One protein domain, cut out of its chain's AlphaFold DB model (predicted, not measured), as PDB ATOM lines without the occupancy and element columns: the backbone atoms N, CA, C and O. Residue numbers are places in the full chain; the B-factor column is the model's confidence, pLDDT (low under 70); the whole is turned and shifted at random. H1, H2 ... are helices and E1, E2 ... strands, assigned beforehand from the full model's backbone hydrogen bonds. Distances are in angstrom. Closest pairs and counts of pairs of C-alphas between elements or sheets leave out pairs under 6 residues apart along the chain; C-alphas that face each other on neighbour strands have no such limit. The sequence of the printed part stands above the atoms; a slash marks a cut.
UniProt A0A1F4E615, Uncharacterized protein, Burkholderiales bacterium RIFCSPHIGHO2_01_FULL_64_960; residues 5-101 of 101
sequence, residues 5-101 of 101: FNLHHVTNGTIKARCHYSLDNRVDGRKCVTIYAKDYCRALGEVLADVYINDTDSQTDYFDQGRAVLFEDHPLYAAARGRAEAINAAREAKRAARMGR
ATOM      1  N   PHE A   5     -46.705 -58.217  -9.814       96.19
ATOM      2  CA  PHE A   5     -45.750 -57.145 -10.090       96.19
ATOM      3  C   PHE A   5     -44.582 -57.676 -10.932       96.19
ATOM      4  O   PHE A   5     -43.784 -58.487 -10.464       96.19
ATOM      5  N   ASN A   6     -44.461 -57.218 -12.182       95.75
ATOM      6  CA  ASN A   6     -43.405 -57.623 -13.118       95.75
ATOM      7  C   ASN A   6     -42.441 -56.465 -13.414       95.75
ATOM      8  O   ASN A   6     -42.658 -55.337 -12.993       95.75
ATOM      9  N   LEU A   7     -41.356 -56.725 -14.162       93.88
ATOM     10  CA  LEU A   7     -40.314 -55.722 -14.473       93.88
ATOM     11  C   LEU A   7     -40.861 -54.429 -15.100       93.88
ATOM     12  O   LEU A   7     -40.391 -53.338 -14.792       93.88
ATOM     13  N   HIS A   8     -41.800 -54.581 -16.030       94.06
ATOM     14  CA  HIS A   8     -42.263 -53.505 -16.908       94.06
ATOM     15  C   HIS A   8     -43.776 -53.298 -16.860       94.06
ATOM     16  O   HIS A   8     -44.289 -52.455 -17.592       94.06
ATOM     17  N   HIS A   9     -44.491 -54.084 -16.055       95.00
ATOM     18  CA  HIS A   9     -45.936 -53.970 -15.924       95.00
ATOM     19  C   HIS A   9     -46.445 -54.564 -14.607       95.00
ATOM     20  O   HIS A   9     -45.790 -55.423 -14.014       95.00
ATOM     21  N   VAL A  10     -47.644 -54.150 -14.208       94.81
ATOM     22  CA  VAL A  10     -48.475 -54.808 -13.189       94.81
ATOM     23  C   VAL A  10     -49.665 -55.457 -13.893       94.81
ATOM     24  O   VAL A  10     -50.125 -54.959 -14.921       94.81
ATOM     25  N   THR A  11     -50.148 -56.596 -13.401       95.06
ATOM     26  CA  THR A  11     -51.303 -57.276 -14.001       95.06
ATOM     27  C   THR A  11     -52.195 -57.945 -12.969       95.06
ATOM     28  O   THR A  11     -51.701 -58.526 -12.008       95.06
ATOM     29  N   ASN A  12     -53.508 -57.910 -13.199       93.44
ATOM     30  CA  ASN A  12     -54.507 -58.693 -12.461       93.44
ATOM     31  C   ASN A  12     -54.828 -60.044 -13.144       93.44
ATOM     32  O   ASN A  12     -55.751 -60.742 -12.732       93.44
ATOM     33  N   GLY A  13     -54.081 -60.414 -14.192       91.62
ATOM     34  CA  GLY A  13     -54.316 -61.599 -15.022       91.62
ATOM     35  C   GLY A  13     -55.057 -61.307 -16.330       91.62
ATOM     36  O   GLY A  13     -54.848 -62.033 -17.297       91.62
ATOM     37  N   THR A  14     -55.830 -60.221 -16.387       91.44
ATOM     38  CA  THR A  14     -56.576 -59.797 -17.583       91.44
ATOM     39  C   THR A  14     -55.927 -58.576 -18.227       91.44
ATOM     40  O   THR A  14     -55.595 -58.583 -19.409       91.44
ATOM     41  N   ILE A  15     -55.684 -57.537 -17.429       92.38
ATOM     42  CA  ILE A  15     -55.122 -56.262 -17.876       92.38
ATOM     43  C   ILE A  15     -53.633 -56.234 -17.544       92.38
ATOM     44  O   ILE A  15     -53.216 -56.669 -16.468       92.38
ATOM     45  N   LYS A  16     -52.811 -55.724 -18.466       93.62
ATOM     46  CA  LYS A  16     -51.381 -55.463 -18.251       93.62
ATOM     47  C   LYS A  16     -51.138 -53.959 -18.298       93.62
ATOM     48  O   LYS A  16     -51.130 -53.369 -19.370       93.62
ATOM     49  N   ALA A  17     -50.890 -53.361 -17.141       94.12
ATOM     50  CA  ALA A  17     -50.590 -51.943 -17.013       94.12
ATOM     51  C   ALA A  17     -49.077 -51.715 -17.080       94.12
ATOM     52  O   ALA A  17     -48.359 -52.141 -16.172       94.12
ATOM     53  N   ARG A  18     -48.566 -51.063 -18.136       94.69
ATOM     54  CA  ARG A  18     -47.132 -50.737 -18.225       94.69
ATOM     55  C   ARG A  18     -46.759 -49.721 -17.152       94.69
ATOM     56  O   ARG A  18     -47.433 -48.706 -16.990       94.69
ATOM     57  N   CYS A  19     -45.664 -49.977 -16.444       94.19
ATOM     58  CA  CYS A  19     -45.264 -49.144 -15.318       94.19
ATOM     59  C   CYS A  19     -43.746 -49.066 -15.131       94.19
ATOM     60  O   CYS A  19     -42.957 -49.771 -15.776       94.19
ATOM     61  N   HIS A  20     -43.335 -48.194 -14.217       93.94
ATOM     62  CA  HIS A  20     -42.044 -48.274 -13.550       93.94
ATOM     63  C   HIS A  20     -42.198 -48.043 -12.044       93.94
ATOM     64  O   HIS A  20     -43.170 -47.444 -11.593       93.94
ATOM     65  N   TYR A  21     -41.230 -48.540 -11.277       95.19
ATOM     66  CA  TYR A  21     -41.243 -48.504  -9.818       95.19
ATOM     67  C   TYR A  21     -40.220 -47.497  -9.302       95.19
ATOM     68  O   TYR A  21     -39.128 -47.376  -9.872       95.19
ATOM     69  N   SER A  22     -40.575 -46.840  -8.204       94.62
ATOM     70  CA  SER A  22     -39.703 -46.006  -7.387       94.62
ATOM     71  C   SER A  22     -39.897 -46.369  -5.915       94.62
ATOM     72  O   SER A  22     -41.024 -46.624  -5.487       94.62
ATOM     73  N   LEU A  23     -38.801 -46.425  -5.161       95.12
ATOM     74  CA  LEU A  23     -38.800 -46.767  -3.739       95.12
ATOM     75  C   LEU A  23     -38.568 -45.517  -2.901       95.12
ATOM     76  O   LEU A  23     -37.725 -44.701  -3.265       95.12
ATOM     77  N   ASP A  24     -39.297 -45.424  -1.786       93.44
ATOM     78  CA  ASP A  24     -39.051 -44.499  -0.674       93.44
ATOM     79  C   ASP A  24     -38.818 -43.046  -1.148       93.44
ATOM     80  O   ASP A  24     -37.944 -42.326  -0.677       93.44
ATOM     81  N   ASN A  25     -39.607 -42.619  -2.140       89.75
ATOM     82  CA  ASN A  25     -39.421 -41.373  -2.886       89.75
ATOM     83  C   ASN A  25     -40.256 -40.202  -2.347       89.75
ATOM     84  O   ASN A  25     -40.529 -39.247  -3.079       89.75
ATOM     85  N   ARG A  26     -40.706 -40.289  -1.093       86.38
ATOM     86  CA  ARG A  26     -41.489 -39.245  -0.429       86.38
ATOM     87  C   ARG A  26     -40.625 -38.455   0.546       86.38
ATOM     88  O   ARG A  26     -39.751 -38.999   1.209       86.38
ATOM     89  N   VAL A  27     -40.919 -37.161   0.652       87.81
ATOM     90  CA  VAL A  27     -40.208 -36.228   1.544       87.81
ATOM     91  C   VAL A  27     -40.548 -36.477   3.020       87.81
ATOM     92  O   VAL A  27     -39.750 -36.171   3.895       87.81
ATOM     93  N   ASP A  28     -41.707 -37.080   3.300       88.62
ATOM     94  CA  ASP A  28     -42.180 -37.396   4.655       88.62
ATOM     95  C   ASP A  28     -41.461 -38.591   5.315       88.62
ATOM     96  O   ASP A  28     -41.793 -38.964   6.438       88.62
ATOM     97  N   GLY A  29     -40.482 -39.204   4.636       85.50
ATOM     98  CA  GLY A  29     -39.671 -40.305   5.167       85.50
ATOM     99  C   GLY A  29     -40.421 -41.630   5.324       85.50
ATOM    100  O   GLY A  29     -39.834 -42.614   5.777       85.50
ATOM    101  N   ARG A  30     -41.704 -41.692   4.945       91.69
ATOM    102  CA  ARG A  30     -42.478 -42.932   5.002       91.69
ATOM    103  C   ARG A  30     -42.009 -43.879   3.909       91.69
ATOM    104  O   ARG A  30     -41.902 -43.499   2.742       91.69
ATOM    105  N   LYS A  31     -41.799 -45.143   4.279       94.19
ATOM    106  CA  LYS A  31     -41.471 -46.178   3.304       94.19
ATOM    107  C   LYS A  31     -42.656 -46.416   2.381       94.19
ATOM    108  O   LYS A  31     -43.778 -46.653   2.832       94.19
ATOM    109  N   CYS A  32     -42.402 -46.399   1.083       94.50
ATOM    110  CA  CYS A  32     -43.444 -46.575   0.085       94.50
ATOM    111  C   CYS A  32     -42.890 -47.158  -1.210       94.50
ATOM    112  O   CYS A  32     -41.721 -46.981  -1.556       94.50
ATOM    113  N   VAL A  33     -43.774 -47.790  -1.971       96.00
ATOM    114  CA  VAL A  33     -43.526 -48.137  -3.366       96.00
ATOM    115  C   VAL A  33     -44.439 -47.278  -4.220       96.00
ATOM    116  O   VAL A  33     -45.659 -47.426  -4.169       96.00
ATOM    117  N   THR A  34     -43.849 -46.397  -5.021       94.75
ATOM    118  CA  THR A  34     -44.598 -45.639  -6.023       94.75
ATOM    119  C   THR A  34     -44.506 -46.352  -7.365       94.75
ATOM    120  O   THR A  34     -43.415 -46.611  -7.881       94.75
ATOM    121  N   ILE A  35     -45.663 -46.671  -7.936       94.94
ATOM    122  CA  ILE A  35     -45.817 -47.314  -9.237       94.94
ATOM    123  C   ILE A  35     -46.357 -46.261 -10.191       94.94
ATOM    124  O   ILE A  35     -47.519 -45.876 -10.110       94.94
ATOM    125  N   TYR A  36     -45.514 -45.796 -11.098       93.12
ATOM    126  CA  TYR A  36     -45.891 -44.815 -12.105       93.12
ATOM    127  C   TYR A  36     -46.361 -45.534 -13.360       93.12
ATOM    128  O   TYR A  36     -45.656 -46.419 -13.868       93.12
ATOM    129  N   ALA A  37     -47.527 -45.156 -13.877       92.38
ATOM    130  CA  ALA A  37     -47.955 -45.603 -15.191       92.38
ATOM    131  C   ALA A  37     -46.983 -45.069 -16.253       92.38
ATOM    132  O   ALA A  37     -46.351 -44.031 -16.077       92.38
ATOM    133  N   LYS A  38     -46.814 -45.820 -17.341       89.62
ATOM    134  CA  LYS A  38     -46.060 -45.358 -18.520       89.62
ATOM    135  C   LYS A  38     -46.957 -44.866 -19.651       89.62
ATOM    136  O   LYS A  38     -46.455 -44.278 -20.605       89.62
ATOM    137  N   ASP A  39     -48.247 -45.165 -19.556       81.44
ATOM    138  CA  ASP A  39     -49.215 -44.976 -20.626       81.44
ATOM    139  C   ASP A  39     -50.391 -44.166 -20.100       81.44
ATOM    140  O   ASP A  39     -50.855 -44.397 -18.987       81.44
ATOM    141  N   TYR A  40     -50.938 -43.298 -20.948       70.88
ATOM    142  CA  TYR A  40     -52.141 -42.516 -20.649       70.88
ATOM    143  C   TYR A  40     -53.429 -43.361 -20.634       70.88
ATOM    144  O   TYR A  40     -54.506 -42.856 -20.329       70.88
ATOM    145  N   CYS A  41     -53.343 -44.659 -20.944       67.12
ATOM    146  CA  CYS A  41     -54.487 -45.559 -21.111       67.12
ATOM    147  C   CYS A  41     -55.179 -45.973 -19.799       67.12
ATOM    148  O   CYS A  41     -55.956 -46.917 -19.822       67.12
ATOM    149  N   ARG A  42     -54.875 -45.339 -18.655       78.31
ATOM    150  CA  ARG A  42     -55.489 -45.583 -17.326       78.31
ATOM    151  C   ARG A  42     -55.472 -47.033 -16.812       78.31
ATOM    152  O   ARG A  42     -55.949 -47.284 -15.711       78.31
ATOM    153  N   ALA A  43     -54.836 -47.967 -17.521       88.19
ATOM    154  CA  ALA A  43     -54.790 -49.390 -17.183       88.19
ATOM    155  C   ALA A  43     -54.250 -49.666 -15.770       88.19
ATOM    156  O   ALA A  43     -54.630 -50.651 -15.144       88.19
ATOM    157  N   LEU A  44     -53.365 -48.808 -15.246       89.75
ATOM    158  CA  LEU A  44     -52.882 -48.944 -13.871       89.75
ATOM    159  C   LEU A  44     -54.000 -48.701 -12.849       89.75
ATOM    160  O   LEU A  44     -54.075 -49.440 -11.873       89.75
ATOM    161  N   GLY A  45     -54.886 -47.738 -13.109       87.56
ATOM    162  CA  GLY A  45     -56.072 -47.486 -12.294       87.56
ATOM    163  C   GLY A  45     -57.109 -48.603 -12.374       87.56
ATOM    164  O   GLY A  45     -57.819 -48.833 -11.411       87.56
ATOM    165  N   GLU A  46     -57.158 -49.369 -13.463       89.06
ATOM    166  CA  GLU A  46     -58.013 -50.564 -13.534       89.06
ATOM    167  C   GLU A  46     -57.437 -51.750 -12.741       89.06
ATOM    168  O   GLU A  46     -58.176 -52.600 -12.246       89.06
ATOM    169  N   VAL A  47     -56.106 -51.829 -12.617       90.31
ATOM    170  CA  VAL A  47     -55.422 -52.903 -11.877       90.31
ATOM    171  C   VAL A  47     -55.301 -52.590 -10.379       90.31
ATOM    172  O   VAL A  47     -55.339 -53.520  -9.577       90.31
ATOM    173  N   LEU A  48     -55.151 -51.315 -10.007       89.00
ATOM    174  CA  LEU A  48     -54.943 -50.812  -8.640       89.00
ATOM    175  C   LEU A  48     -55.912 -49.658  -8.323       89.00
ATOM    176  O   LEU A  48     -55.492 -48.546  -8.001       89.00
ATOM    177  N   ALA A  49     -57.212 -49.905  -8.484       83.44
ATOM    178  CA  ALA A  49     -58.253 -48.876  -8.400       83.44
ATOM    179  C   ALA A  49     -58.352 -48.182  -7.033       83.44
ATOM    180  O   ALA A  49     -58.787 -47.039  -6.949       83.44
ATOM    181  N   ASP A  50     -57.942 -48.867  -5.972       83.25
ATOM    182  CA  ASP A  50     -57.987 -48.421  -4.582       83.25
ATOM    183  C   ASP A  50     -56.934 -47.362  -4.231       83.25
ATOM    184  O   ASP A  50     -57.152 -46.545  -3.340       83.25
ATOM    185  N   VAL A  51     -55.803 -47.358  -4.934       85.25
ATOM    186  CA  VAL A  51     -54.636 -46.516  -4.606       85.25
ATOM    187  C   VAL A  51     -54.169 -45.629  -5.760       85.25
ATOM    188  O   VAL A  51     -53.158 -44.932  -5.638       85.25
ATOM    189  N   TYR A  52     -54.850 -45.685  -6.905       85.44
ATOM    190  CA  TYR A  52     -54.473 -44.938  -8.098       85.44
ATOM    191  C   TYR A  52     -54.881 -43.466  -8.002       85.44
ATOM    192  O   TYR A  52     -56.034 -43.132  -7.745       85.44
ATOM    193  N   ILE A  53     -53.920 -42.590  -8.270       83.56
ATOM    194  CA  ILE A  53     -54.055 -41.137  -8.272       83.56
ATOM    195  C   ILE A  53     -53.677 -40.636  -9.668       83.56
ATOM    196  O   ILE A  53     -52.646 -41.025 -10.225       83.56
ATOM    197  N   ASN A  54     -54.515 -39.770 -10.231       82.19
ATOM    198  CA  ASN A  54     -54.213 -39.013 -11.438       82.19
ATOM    199  C   ASN A  54     -54.620 -37.554 -11.203       82.19
ATOM    200  O   ASN A  54     -55.811 -37.258 -11.148       82.19
ATOM    201  N   ASP A  55     -53.622 -36.679 -11.096       77.75
ATOM    202  CA  ASP A  55     -53.790 -35.250 -10.817       77.75
ATOM    203  C   ASP A  55     -53.777 -34.409 -12.114       77.75
ATOM    204  O   ASP A  55     -53.361 -33.253 -12.105       77.75
ATOM    205  N   THR A  56     -54.189 -34.988 -13.252       72.12
ATOM    206  CA  THR A  56     -54.298 -34.262 -14.532       72.12
ATOM    207  C   THR A  56     -55.214 -33.051 -14.369       72.12
ATOM    208  O   THR A  56     -56.412 -33.200 -14.119       72.12
ATOM    209  N   ASP A  57     -54.655 -31.857 -14.564       66.00
ATOM    210  CA  ASP A  57     -55.411 -30.611 -14.561       66.00
ATOM    211  C   ASP A  57     -56.076 -30.400 -15.926       66.00
ATOM    212  O   ASP A  57     -55.419 -30.166 -16.937       66.00
ATOM    213  N   SER A  58     -57.407 -30.460 -15.942       61.38
ATOM    214  CA  SER A  58     -58.224 -30.283 -17.145       61.38
ATOM    215  C   SER A  58     -58.127 -28.900 -17.813       61.38
ATOM    216  O   SER A  58     -58.611 -28.762 -18.935       61.38
ATOM    217  N   GLN A  59     -57.548 -27.882 -17.157       65.25
ATOM    218  CA  GLN A  59     -57.419 -26.524 -17.714       65.25
ATOM    219  C   GLN A  59     -56.095 -26.253 -18.444       65.25
ATOM    220  O   GLN A  59     -55.959 -25.200 -19.066       65.25
ATOM    221  N   THR A  60     -55.130 -27.174 -18.410       60.88
ATOM    222  CA  THR A  60     -53.825 -26.998 -19.069       60.88
ATOM    223  C   THR A  60     -53.504 -28.201 -19.956       60.88
ATOM    224  O   THR A  60     -53.941 -29.310 -19.668       60.88
ATOM    225  N   ASP A  61     -52.707 -28.025 -21.018       68.75
ATOM    226  CA  ASP A  61     -52.249 -29.123 -21.901       68.75
ATOM    227  C   ASP A  61     -51.271 -30.108 -21.202       68.75
ATOM    228  O   ASP A  61     -50.478 -30.801 -21.847       68.75
ATOM    229  N   TYR A  62     -51.282 -30.165 -19.867       65.81
ATOM    230  CA  TYR A  62     -50.419 -31.009 -19.054       65.81
ATOM    231  C   TYR A  62     -51.164 -32.271 -18.605       65.81
ATOM    232  O   TYR A  62     -52.090 -32.219 -17.800       65.81
ATOM    233  N   PHE A  63     -50.724 -33.430 -19.097       67.38
ATOM    234  CA  PHE A  63     -51.322 -34.724 -18.767       67.38
ATOM    235  C   PHE A  63     -50.416 -35.523 -17.833       67.38
ATOM    236  O   PHE A  63     -49.299 -35.891 -18.212       67.38
ATOM    237  N   ASP A  64     -50.912 -35.852 -16.639       74.19
ATOM    238  CA  ASP A  64     -50.256 -36.824 -15.767       74.19
ATOM    239  C   ASP A  64     -50.634 -38.244 -16.218       74.19
ATOM    240  O   ASP A  64     -51.798 -38.583 -16.459       74.19
ATOM    241  N   GLN A  65     -49.622 -39.102 -16.338       79.06
ATOM    242  CA  GLN A  65     -49.797 -40.520 -16.653       79.06
ATOM    243  C   GLN A  65     -50.452 -41.272 -15.484       79.06
ATOM    244  O   GLN A  65     -51.059 -42.321 -15.701       79.06
ATOM    245  N   GLY A  66     -50.392 -40.715 -14.272       87.56
ATOM    246  CA  GLY A  66     -50.973 -41.270 -13.058       87.56
ATOM    247  C   GLY A  66     -50.058 -42.276 -12.363       87.56
ATOM    248  O   GLY A  66     -49.119 -42.849 -12.934       87.56
ATOM    249  N   ARG A  67     -50.318 -42.492 -11.075       91.19
ATOM    250  CA  ARG A  67     -49.486 -43.326 -10.203       91.19
ATOM    251  C   ARG A  67     -50.301 -43.993  -9.108       91.19
ATOM    252  O   ARG A  67     -51.303 -43.458  -8.662       91.19
ATOM    253  N   ALA A  68     -49.819 -45.126  -8.624       92.56
ATOM    254  CA  ALA A  68     -50.293 -45.760  -7.401       92.56
ATOM    255  C   ALA A  68     -49.199 -45.687  -6.330       92.56
ATOM    256  O   ALA A  68     -48.028 -45.935  -6.631       92.56
ATOM    257  N   VAL A  69     -49.562 -45.355  -5.091       93.69
ATOM    258  CA  VAL A  69     -48.622 -45.302  -3.959       93.69
ATOM    259  C   VAL A  69     -49.030 -46.346  -2.930       93.69
ATOM    260  O   VAL A  69     -50.117 -46.273  -2.367       93.69
ATOM    261  N   LEU A  70     -48.146 -47.311  -2.679       94.31
ATOM    262  CA  LEU A  70     -48.353 -48.373  -1.697       94.31
ATOM    263  C   LEU A  70     -47.484 -48.113  -0.467       94.31
ATOM    264  O   LEU A  70     -46.256 -48.061  -0.578       94.31
ATOM    265  N   PHE A  71     -48.118 -47.974   0.691       94.38
ATOM    266  CA  PHE A  71     -47.463 -47.843   1.996       94.38
ATOM    267  C   PHE A  71     -47.368 -49.196   2.711       94.38
ATOM    268  O   PHE A  71     -47.986 -50.162   2.273       94.38
ATOM    269  N   GLU A  72     -46.586 -49.274   3.791       94.44
ATOM    270  CA  GLU A  72     -46.323 -50.518   4.542       94.44
ATOM    271  C   GLU A  72     -47.584 -51.248   5.032       94.44
ATOM    272  O   GLU A  72     -47.584 -52.472   5.134       94.44
ATOM    273  N   ASP A  73     -48.655 -50.511   5.300       93.06
ATOM    274  CA  ASP A  73     -49.964 -51.006   5.723       93.06
ATOM    275  C   ASP A  73     -50.791 -51.625   4.583       93.06
ATOM    276  O   ASP A  73     -51.780 -52.313   4.834       93.06
ATOM    277  N   HIS A  74     -50.389 -51.437   3.324       92.50
ATOM    278  CA  HIS A  74     -51.128 -51.957   2.181       92.50
ATOM    279  C   HIS A  74     -50.857 -53.459   1.951       92.50
ATOM    280  O   HIS A  74     -49.695 -53.864   1.864       92.50
ATOM    281  N   PRO A  75     -51.876 -54.308   1.709       93.81
ATOM    282  CA  PRO A  75     -51.691 -55.760   1.549       93.81
ATOM    283  C   PRO A  75     -50.763 -56.148   0.385       93.81
ATOM    284  O   PRO A  75     -50.077 -57.166   0.426       93.81
ATOM    285  N   LEU A  76     -50.715 -55.324  -0.665       93.88
ATOM    286  CA  LEU A  76     -49.840 -55.532  -1.827       93.88
ATOM    287  C   LEU A  76     -48.416 -54.980  -1.655       93.88
ATOM    288  O   LEU A  76     -47.578 -55.179  -2.538       93.88
ATOM    289  N   TYR A  77     -48.131 -54.286  -0.551       94.94
ATOM    290  CA  TYR A  77     -46.866 -53.588  -0.338       94.94
ATOM    291  C   TYR A  77     -45.661 -54.518  -0.403       94.94
ATOM    292  O   TYR A  77     -44.733 -54.261  -1.166       94.94
ATOM    293  N   ALA A  78     -45.692 -55.622   0.347       95.25
ATOM    294  CA  ALA A  78     -44.566 -56.548   0.426       95.25
ATOM    295  C   ALA A  78     -44.200 -57.116  -0.958       95.25
ATOM    296  O   ALA A  78     -43.028 -57.160  -1.337       95.25
ATOM    297  N   ALA A  79     -45.214 -57.476  -1.753       95.00
ATOM    298  CA  ALA A  79     -45.026 -57.984  -3.108       95.00
ATOM    299  C   ALA A  79     -44.478 -56.906  -4.062       95.00
ATOM    300  O   ALA A  79     -43.566 -57.176  -4.849       95.00
ATOM    301  N   ALA A  80     -45.000 -55.680  -3.982       94.88
ATOM    302  CA  ALA A  80     -44.531 -54.564  -4.795       94.88
ATOM    303  C   ALA A  80     -43.093 -54.155  -4.437       94.88
ATOM    304  O   ALA A  80     -42.277 -53.932  -5.335       94.88
ATOM    305  N   ARG A  81     -42.763 -54.109  -3.139       96.38
ATOM    306  CA  ARG A  81     -41.441 -53.722  -2.633       96.38
ATOM    307  C   ARG A  81     -40.382 -54.732  -3.037       96.38
ATOM    308  O   ARG A  81     -39.405 -54.338  -3.666       96.38
ATOM    309  N   GLY A  82     -40.625 -56.021  -2.793       95.50
ATOM    310  CA  GLY A  82     -39.691 -57.076  -3.191       95.50
ATOM    311  C   GLY A  82     -39.407 -57.054  -4.695       95.50
ATOM    312  O   GLY A  82     -38.269 -57.245  -5.129       95.50
ATOM    313  N   ARG A  83     -40.415 -56.729  -5.520       96.12
ATOM    314  CA  ARG A  83     -40.183 -56.549  -6.954       96.12
ATOM    315  C   ARG A  83     -39.339 -55.313  -7.255       96.12
ATOM    316  O   ARG A  83     -38.407 -55.412  -8.049       96.12
ATOM    317  N   ALA A  84     -39.672 -54.166  -6.677       95.44
ATOM    318  CA  ALA A  84     -38.964 -52.913  -6.920       95.44
ATOM    319  C   ALA A  84     -37.486 -52.982  -6.485       95.44
ATOM    320  O   ALA A  84     -36.613 -52.538  -7.233       95.44
ATOM    321  N   GLU A  85     -37.193 -53.616  -5.349       96.19
ATOM    322  CA  GLU A  85     -35.827 -53.851  -4.858       96.19
ATOM    323  C   GLU A  85     -35.022 -54.715  -5.837       96.19
ATOM    324  O   GLU A  85     -33.927 -54.328  -6.247       96.19
ATOM    325  N   ALA A  86     -35.598 -55.822  -6.324       95.44
ATOM    326  CA  ALA A  86     -34.952 -56.669  -7.329       95.44
ATOM    327  C   ALA A  86     -34.638 -55.910  -8.633       95.44
ATOM    328  O   ALA A  86     -33.617 -56.150  -9.283       95.44
ATOM    329  N   ILE A  87     -35.507 -54.975  -9.032       93.69
ATOM    330  CA  ILE A  87     -35.296 -54.134 -10.217       93.69
ATOM    331  C   ILE A  87     -34.148 -53.148  -9.991       93.69
ATOM    332  O   ILE A  87     -33.320 -52.977 -10.889       93.69
ATOM    333  N   ASN A  88     -34.095 -52.498  -8.829       92.81
ATOM    334  CA  ASN A  88     -33.021 -51.562  -8.501       92.81
ATOM    335  C   ASN A  88     -31.668 -52.271  -8.426       92.81
ATOM    336  O   ASN A  88     -30.748 -51.843  -9.121       92.81
ATOM    337  N   ALA A  89     -31.586 -53.417  -7.746       93.62
ATOM    338  CA  ALA A  89     -30.370 -54.231  -7.698       93.62
ATOM    339  C   ALA A  89     -29.883 -54.624  -9.108       93.62
ATOM    340  O   ALA A  89     -28.710 -54.471  -9.448       93.62
ATOM    341  N   ALA A  90     -30.797 -55.051  -9.990       92.25
ATOM    342  CA  ALA A  90     -30.454 -55.377 -11.374       92.25
ATOM    343  C   ALA A  90     -29.978 -54.154 -12.184       92.25
ATOM    344  O   ALA A  90     -29.124 -54.283 -13.066       92.25
ATOM    345  N   ARG A  91     -30.525 -52.959 -11.922       90.25
ATOM    346  CA  ARG A  91     -30.087 -51.705 -12.560       90.25
ATOM    347  C   ARG A  91     -28.708 -51.280 -12.069       90.25
ATOM    348  O   ARG A  91     -27.892 -50.870 -12.891       90.25
ATOM    349  N   GLU A  92     -28.447 -51.382 -10.773       91.88
ATOM    350  CA  GLU A  92     -27.152 -51.074 -10.162       91.88
ATOM    351  C   GLU A  92     -26.058 -51.999 -10.690       91.88
ATOM    352  O   GLU A  92     -25.041 -51.508 -11.177       91.88
ATOM    353  N   ALA A  93     -26.313 -53.310 -10.744       92.69
ATOM    354  CA  ALA A  93     -25.387 -54.276 -11.334       92.69
ATOM    355  C   ALA A  93     -25.045 -53.935 -12.797       92.69
ATOM    356  O   ALA A  93     -23.880 -53.952 -13.196       92.69
ATOM    357  N   LYS A  94     -26.048 -53.548 -13.603       92.31
ATOM    358  CA  LYS A  94     -25.827 -53.103 -14.992       92.31
ATOM    359  C   LYS A  94     -25.028 -51.803 -15.085       92.31
ATOM    360  O   LYS A  94     -24.212 -51.665 -15.994       92.31
ATOM    361  N   ARG A  95     -25.268 -50.843 -14.186       91.25
ATOM    362  CA  ARG A  95     -24.513 -49.580 -14.130       91.25
ATOM    363  C   ARG A  95     -23.053 -49.837 -13.765       91.25
ATOM    364  O   ARG A  95     -22.180 -49.340 -14.467       91.25
ATOM    365  N   ALA A  96     -22.796 -50.664 -12.753       91.19
ATOM    366  CA  ALA A  96     -21.446 -51.055 -12.351       91.19
ATOM    367  C   ALA A  96     -20.684 -51.736 -13.501       91.19
ATOM    368  O   ALA A  96     -19.573 -51.330 -13.829       91.19
ATOM    369  N   ALA A  97     -21.320 -52.685 -14.198       92.12
ATOM    370  CA  ALA A  97     -20.727 -53.356 -15.359       92.12
ATOM    371  C   ALA A  97     -20.414 -52.406 -16.533       92.12
ATOM    372  O   ALA A  97     -19.531 -52.694 -17.338       92.12
ATOM    373  N   ARG A  98     -21.140 -51.286 -16.655       89.62
ATOM    374  CA  ARG A  98     -20.900 -50.268 -17.687       89.62
ATOM    375  C   ARG A  98     -19.784 -49.293 -17.312       89.62
ATOM    376  O   ARG A  98     -19.076 -48.867 -18.208       89.62
ATOM    377  N   MET A  99     -19.653 -48.937 -16.034       80.88
ATOM    378  CA  MET A  99     -18.606 -48.024 -15.545       80.88
ATOM    379  C   MET A  99     -17.234 -48.697 -15.416       80.88
ATOM    380  O   MET A  99     -16.226 -48.006 -15.347       80.88
ATOM    381  N   GLY A 100     -17.194 -50.032 -15.360       72.69
ATOM    382  CA  GLY A 100     -15.958 -50.820 -15.401       72.69
ATOM    383  C   GLY A 100     -15.454 -51.159 -16.812       72.69
ATOM    384  O   GLY A 100     -14.534 -51.965 -16.924       72.69
ATOM    385  N   ARG A 101     -16.073 -50.612 -17.869       55.25
ATOM    386  CA  ARG A 101     -15.588 -50.650 -19.260       55.25
ATOM    387  C   ARG A 101     -14.998 -49.303 -19.635       55.25
ATOM    388  O   ARG A 101     -14.045 -49.319 -20.438       55.25
TER     389      ARG A 101
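What this domain is: This is residues 5 to 101 of the 101 residues of an uncharacterized protein of Burkholderiales bacterium RIFCSPHIGHO2_01_FULL_64_960 (UniProt A0A1F4E615). A curled four-stranded sheet has the long helix H2 across one face and the small H1 on the opposite face. Residues 57 to 62 and 89 to 101, of which 89 to 99 belong to H2, stick out. The printed part has 97 residues, mixed class, ordered E1 E2 E3 H1 E4 H2; the antiparallel sheet runs E1 E2 E3 E4. It is only just compact, close to loose: radius of gyration of the C-alphas 14.7 A, spans 48 by 34 by 33 A.

Where its parts are: E1 is residues 9 to 11, E2 16 to 23 (21.1 A), E3 32 to 37, E4 67 to 71, H1 43 to 47. H2, residues 77 to 99, runs 32.6 A from (-46.866, -53.588, -0.338) to (-18.606, -48.024, -15.545).

How they stand to each other: E1 E2 E3 form a meander, successive antiparallel neighbours; N 10 and O 17, and N 20 and O 36, are 2.9 A apart. Between E3 and E4, N 35 and O 68 are 2.8 A apart. H2's height over the sheet is 8.5 A. In H1 and H2 every O i to N i+4 pair is within hydrogen-bond range.

The domain as a whole: The printed part has no cut. H1 to E4 is a long link. Residues 41, 57 to 63 and 101 have pLDDT under 70.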